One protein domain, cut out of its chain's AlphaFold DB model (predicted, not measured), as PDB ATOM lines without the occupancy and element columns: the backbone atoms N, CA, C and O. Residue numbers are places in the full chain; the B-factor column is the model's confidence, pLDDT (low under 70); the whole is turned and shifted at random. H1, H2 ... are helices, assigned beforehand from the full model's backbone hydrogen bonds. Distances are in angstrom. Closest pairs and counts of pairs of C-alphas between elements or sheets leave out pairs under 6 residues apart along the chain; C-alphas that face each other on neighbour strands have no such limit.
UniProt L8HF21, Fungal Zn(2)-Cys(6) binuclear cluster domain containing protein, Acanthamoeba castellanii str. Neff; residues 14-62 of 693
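This is residues 14 to 62 of the 693 residues of the protein "Fungal Zn(2)-Cys(6) binuclear cluster domain containing protein" of Acanthamoeba castellanii str. Neff (UniProt L8HF21). With little regular structure, the domain is a small head of loops holding two short helices, H2 and H3, and a long drawn-out arm, residues 18 to 34, leading to one short helix, H1, at the far end. Residues 17 to 22 stick out, and the arm makes the length. The printed part has 49 residues, with three helices in the order H1, H2, H3 and no named strand; the class is all helix, though named elements hold only 14 residues. It is loose, radius of gyration of the C-alphas 13.7 A, spanning 38 by 17 by 15 A.

H2, residues 35 to 39, and H3, residues 51 to 55, only just touch, with 3 pairs of C-alphas within 8 A; the closest are those of Pro 36 and Cys 53, 7.2 A apart. H1, residues 14 to 17, is apart from both. In H2 and H3 every O i to N i+4 pair is within hydrogen-bond range; H1 is too short for one.

H2 measures 6.2 A from C-alpha 35 at (228.866, 202.101, 169.205), H3 6.0 A to C-alpha 55 at (241.338, 195.679, 175.110), and H1 5.1 A.

The C-alphas of Gly 19 and Gly 57, farthest apart, are 38.5 A apart. Both links are long, and there is no cut. Residues 24 to 30 have pLDDT under 70.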
ATOM      1  N   ARG A  14     222.559 198.753 196.020       72.00
ATOM      2  CA  ARG A  14     223.773 198.005 196.345       72.00
ATOM      3  C   ARG A  14     224.488 198.633 197.536       72.00
ATOM      4  O   ARG A  14     224.711 197.926 198.502       72.00
ATOM      5  N   CYS A  15     224.739 199.944 197.517       79.00
ATOM      6  CA  CYS A  15     225.389 200.659 198.622       79.00
ATOM      7  C   CYS A  15     224.562 200.625 199.915       79.00
ATOM      8  O   CYS A  15     225.131 200.514 200.998       79.00
ATOM      9  N   VAL A  16     223.227 200.634 199.797       80.69
ATOM     10  CA  VAL A  16     222.318 200.444 200.942       80.69
ATOM     11  C   VAL A  16     222.465 199.044 201.546       80.69
ATOM     12  O   VAL A  16     222.498 198.909 202.762       80.69
ATOM     13  N   GLY A  17     222.606 198.006 200.716       76.50
ATOM     14  CA  GLY A  17     222.772 196.628 201.186       76.50
ATOM     15  C   GLY A  17     224.111 196.339 201.874       76.50
ATOM     16  O   GLY A  17     224.184 195.387 202.639       76.50
ATOM     17  N   VAL A  18     225.153 197.145 201.632       82.69
ATOM     18  CA  VAL A  18     226.489 196.978 202.251       82.69
ATOM     19  C   VAL A  18     226.767 197.964 203.392       82.69
ATOM     20  O   VAL A  18     227.897 198.036 203.863       82.69
ATOM     21  N   GLY A  19     225.774 198.750 203.826       83.06
ATOM     22  CA  GLY A  19     225.940 199.716 204.923       83.06
ATOM     23  C   GLY A  19     226.857 200.904 204.602       83.06
ATOM     24  O   GLY A  19     227.295 201.600 205.507       83.06
ATOM     25  N   LYS A  20     227.150 201.157 203.318       83.31
ATOM     26  CA  LYS A  20     228.036 202.240 202.848       83.31
ATOM     27  C   LYS A  20     227.267 203.261 202.012       83.31
ATOM     28  O   LYS A  20     227.664 203.599 200.896       83.31
ATOM     29  N   ALA A  21     226.119 203.709 202.514       77.44
ATOM     30  CA  ALA A  21     225.273 204.676 201.812       77.44
ATOM     31  C   ALA A  21     225.989 206.021 201.588       77.44
ATOM     32  O   ALA A  21     225.782 206.656 200.555       77.44
ATOM     33  N   ASP A  22     226.885 206.384 202.506       75.69
ATOM     34  CA  ASP A  22     227.535 207.698 202.572       75.69
ATOM     35  C   ASP A  22     228.762 207.803 201.648       75.69
ATOM     36  O   ASP A  22     229.239 208.895 201.361       75.69
ATOM     37  N   GLN A  23     229.249 206.667 201.134       72.06
ATOM     38  CA  GLN A  23     230.409 206.573 200.232       72.06
ATOM     39  C   GLN A  23     230.009 206.368 198.764       72.06
ATOM     40  O   GLN A  23     230.843 206.041 197.918       72.06
ATOM     41  N   CYS A  24     228.722 206.509 198.437       67.94
ATOM     42  CA  CYS A  24     228.234 206.358 197.073       67.94
ATOM     43  C   CYS A  24     228.584 207.612 196.253       67.94
ATOM     44  O   CYS A  24     227.711 208.422 195.965       67.94
ATOM     45  N   PHE A  25     229.862 207.778 195.898       63.72
ATOM     46  CA  PHE A  25     230.297 208.817 194.968       63.72
ATOM     47  C   PHE A  25     229.605 208.611 193.616       63.72
ATOM     48  O   PHE A  25     229.603 207.505 193.063       63.72
ATOM     49  N   ASP A  26     228.988 209.681 193.119       55.06
ATOM     50  CA  ASP A  26     228.166 209.741 191.913       55.06
ATOM     51  C   ASP A  26     228.976 209.447 190.637       55.06
ATOM     52  O   ASP A  26     229.254 210.326 189.824       55.06
ATOM     53  N   VAL A  27     229.328 208.183 190.392       57.78
ATOM     54  CA  VAL A  27     229.642 207.740 189.031       57.78
ATOM     55  C   VAL A  27     228.308 207.477 188.358       57.78
ATOM     56  O   VAL A  27     227.776 206.367 188.422       57.78
ATOM     57  N   GLU A  28     227.734 208.527 187.770       68.94
ATOM     58  CA  GLU A  28     226.460 208.455 187.062       68.94
ATOM     59  C   GLU A  28     226.536 207.299 186.042       68.94
ATOM     60  O   GLU A  28     227.330 207.352 185.096       68.94
ATOM     61  N   PRO A  29     225.793 206.192 186.240       64.88
ATOM     62  CA  PRO A  29     225.955 205.023 185.396       64.88
ATOM     63  C   PRO A  29     225.487 205.396 183.994       64.88
ATOM     64  O   PRO A  29     224.286 205.558 183.758       64.88
ATOM     65  N   LYS A  30     226.429 205.544 183.053       69.62
ATOM     66  CA  LYS A  30     226.123 205.816 181.646       69.62
ATOM     67  C   LYS A  30     225.250 204.681 181.117       69.62
ATOM     68  O   LYS A  30     225.714 203.574 180.860       69.62
ATOM     69  N   LYS A  31     223.949 204.948 180.969       77.00
ATOM     70  CA  LYS A  31     222.902 203.936 180.712       77.00
ATOM     71  C   LYS A  31     222.960 203.300 179.317       77.00
ATOM     72  O   LYS A  31     222.021 202.604 178.936       77.00
ATOM     73  N   ARG A  32     223.989 203.568 178.511       89.44
ATOM     74  CA  ARG A  32     224.059 203.122 177.115       89.44
ATOM     75  C   ARG A  32     225.419 202.556 176.776       89.44
ATOM     76  O   ARG A  32     226.438 203.053 177.239       89.44
ATOM     77  N   ALA A  33     225.407 201.519 175.951       95.31
ATOM     78  CA  ALA A  33     226.614 200.990 175.348       95.31
ATOM     79  C   ALA A  33     227.119 201.934 174.247       95.31
ATOM     80  O   ALA A  33     226.308 202.500 173.506       95.31
ATOM     81  N   CYS A  34     228.442 202.081 174.138       96.56
ATOM     82  CA  CYS A  34     229.085 202.761 173.013       96.56
ATOM     83  C   CYS A  34     228.793 202.034 171.682       96.56
ATOM     84  O   CYS A  34     228.312 200.897 171.684       96.56
ATOM     85  N   GLY A  35     229.089 202.670 170.544       96.38
ATOM     86  CA  GLY A  35     228.866 202.101 169.205       96.38
ATOM     87  C   GLY A  35     229.399 200.667 169.033       96.38
ATOM     88  O   GLY A  35     228.606 199.776 168.710       96.38
ATOM     89  N   PRO A  36     230.686 200.395 169.332       97.12
ATOM     90  CA  PRO A  36     231.268 199.059 169.212       97.12
ATOM     91  C   PRO A  36     230.585 198.017 170.106       97.12
ATOM     92  O   PRO A  36     230.142 196.983 169.607       97.12
ATOM     93  N   CYS A  37     230.404 198.300 171.401       97.31
ATOM     94  CA  CYS A  37     229.738 197.373 172.323       97.31
ATOM     95  C   CYS A  37     228.278 197.117 171.919       97.31
ATOM     96  O   CYS A  37     227.805 195.986 172.005       97.31
ATOM     97  N   ARG A  38     227.578 198.134 171.395       95.81
ATOM     98  CA  ARG A  38     226.218 197.988 170.862       95.81
ATOM     99  C   ARG A  38     226.180 197.095 169.621       95.81
ATOM    100  O   ARG A  38     225.305 196.242 169.550       95.81
ATOM    101  N   SER A  39     227.116 197.268 168.683       94.62
ATOM    102  CA  SER A  39     227.222 196.423 167.481       94.62
ATOM    103  C   SER A  39     227.579 194.970 167.811       94.62
ATOM    104  O   SER A  39     227.063 194.051 167.190       94.62
ATOM    105  N   ALA A  40     228.385 194.758 168.854       95.31
ATOM    106  CA  ALA A  40     228.752 193.437 169.349       95.31
ATOM    107  C   ALA A  40     227.692 192.813 170.278       95.31
ATOM    108  O   ALA A  40     227.926 191.730 170.805       95.31
ATOM    109  N   HIS A  41     226.562 193.489 170.530       94.25
ATOM    110  CA  HIS A  41     225.534 193.060 171.489       94.25
ATOM    111  C   HIS A  41     226.075 192.786 172.904       94.25
ATOM    112  O   HIS A  41     225.631 191.875 173.600       94.25
ATOM    113  N   THR A  42     227.026 193.602 173.362       94.62
ATOM    114  CA  THR A  42     227.687 193.442 174.659       94.62
ATOM    115  C   THR A  42     227.482 194.638 175.587       94.62
ATOM    116  O   THR A  42     227.286 195.775 175.152       94.62
ATOM    117  N   ALA A  43     227.521 194.382 176.899       92.25
ATOM    118  CA  ALA A  43     227.483 195.434 177.909       92.25
ATOM    119  C   ALA A  43     228.777 196.263 177.884       92.25
ATOM    120  O   ALA A  43     229.868 195.735 177.665       92.25
ATOM    121  N   CYS A  44     228.627 197.565 178.106       96.44
ATOM    122  CA  CYS A  44     229.717 198.528 178.115       96.44
ATOM    123  C   CYS A  44     230.029 198.935 179.555       96.44
ATOM    124  O   CYS A  44     229.101 199.152 180.336       96.44
ATOM    125  N   ASP A  45     231.310 199.088 179.884       93.75
ATOM    126  CA  ASP A  45     231.724 199.592 181.197       93.75
ATOM    127  C   ASP A  45     231.339 201.068 181.388       93.75
ATOM    128  O   ASP A  45     230.995 201.776 180.434       93.75
ATOM    129  N   SER A  46     231.412 201.543 182.632       91.56
ATOM    130  CA  SER A  46     231.121 202.936 183.001       91.56
ATOM    131  C   SER A  46     232.161 203.936 182.480       91.56
ATOM    132  O   SER A  46     231.825 205.099 182.260       91.56
ATOM    133  N   GLN A  47     233.398 203.495 182.236       93.00
ATOM    134  CA  GLN A  47     234.476 204.338 181.710       93.00
ATOM    135  C   GLN A  47     234.371 204.517 180.182       93.00
ATOM    136  O   GLN A  47     233.824 203.671 179.464       93.00
ATOM    137  N   ARG A  48     234.845 205.664 179.679       92.88
ATOM    138  CA  ARG A  48     234.973 205.978 178.247       92.88
ATOM    139  C   ARG A  48     236.416 206.434 177.981       92.88
ATOM    140  O   ARG A  48     236.822 207.384 178.643       92.88
ATOM    141  N   PRO A  49     237.153 205.798 177.052       95.94
ATOM    142  CA  PRO A  49     236.794 204.565 176.344       95.94
ATOM    143  C   PRO A  49     236.553 203.400 177.325       95.94
ATOM    144  O   PRO A  49     237.136 203.349 178.404       95.94
ATOM    145  N   CYS A  50     235.624 202.493 177.010       96.94
ATOM    146  CA  CYS A  50     235.333 201.367 177.905       96.94
ATOM    147  C   CYS A  50     236.458 200.332 177.846       96.94
ATOM    148  O   CYS A  50     237.091 200.182 176.798       96.94
ATOM    149  N   LYS A  51     236.683 199.584 178.937       96.88
ATOM    150  CA  LYS A  51     237.802 198.627 179.031       96.88
ATOM    151  C   LYS A  51     237.768 197.617 177.892       96.88
ATOM    152  O   LYS A  51     238.804 197.264 177.347       96.88
ATOM    153  N   ARG A  52     236.563 197.221 177.472       96.44
ATOM    154  CA  ARG A  52     236.367 196.327 176.328       96.44
ATOM    155  C   ARG A  52     236.833 196.919 174.998       96.44
ATOM    156  O   ARG A  52     237.455 196.212 174.214       96.44
ATOM    157  N   CYS A  53     236.554 198.196 174.736       97.50
ATOM    158  CA  CYS A  53     237.046 198.866 173.532       97.50
ATOM    159  C   CYS A  53     238.563 199.065 173.576       97.50
ATOM    160  O   CYS A  53     239.204 198.916 172.542       97.50
ATOM    161  N   VAL A  54     239.129 199.343 174.754       97.62
ATOM    162  CA  VAL A  54     240.585 199.452 174.945       97.62
ATOM    163  C   VAL A  54     241.267 198.107 174.681       97.62
ATOM    164  O   VAL A  54     242.151 198.033 173.837       97.62
ATOM    165  N   ALA A  55     240.796 197.025 175.309       96.94
ATOM    166  CA  ALA A  55     241.338 195.679 175.110       96.94
ATOM    167  C   ALA A  55     241.201 195.184 173.660       96.94
ATOM    168  O   ALA A  55     242.024 194.411 173.184       96.94
ATOM    169  N   ALA A  56     240.169 195.638 172.945       95.25
ATOM    170  CA  ALA A  56     239.940 195.294 171.546       95.25
ATOM    171  C   ALA A  56     240.697 196.188 170.544       95.25
ATOM    172  O   ALA A  56     240.398 196.100 169.354       95.25
ATOM    173  N   GLY A  57     241.585 197.082 171.002       97.19
ATOM    174  CA  GLY A  57     242.321 198.012 170.136       97.19
ATOM    175  C   GLY A  57     241.423 199.005 169.388       97.19
ATOM    176  O   GLY A  57     241.758 199.452 168.300       97.19
ATOM    177  N   ARG A  58     240.236 199.307 169.930       97.19
ATOM    178  CA  ARG A  58     239.200 200.167 169.322       97.19
ATOM    179  C   ARG A  58     238.778 201.292 170.269       97.19
ATOM    180  O   ARG A  58     237.597 201.645 170.338       97.19
ATOM    181  N   ALA A  59     239.727 201.821 171.040       97.00
ATOM    182  CA  ALA A  59     239.483 202.901 171.993       97.00
ATOM    183  C   ALA A  59     238.940 204.159 171.292       97.00
ATOM    184  O   ALA A  59     237.962 204.737 171.766       97.00
ATOM    185  N   ASP A  60     239.474 204.484 170.114       96.94
ATOM    186  CA  ASP A  60     239.122 205.683 169.337       96.94
ATOM    187  C   ASP A  60     237.685 205.641 168.796       96.94
ATOM    188  O   ASP A  60     237.020 206.661 168.643       96.94
ATOM    189  N   LEU A  61     237.154 204.434 168.578       96.56
ATOM    190  CA  LEU A  61     235.777 204.210 168.130       96.56
ATOM    191  C   LEU A  61     234.776 204.133 169.292       96.56
ATOM    192  O   LEU A  61     233.579 203.925 169.073       96.56
ATOM    193  N   CYS A  62     235.228 204.257 170.544       97.25
ATOM    194  CA  CYS A  62     234.392 204.115 171.732       97.25
ATOM    195  C   CYS A  62     233.561 205.379 172.028       97.25
ATOM    196  O   CYS A  62     233.592 205.924 173.134       97.25
TER     197      CYS A  62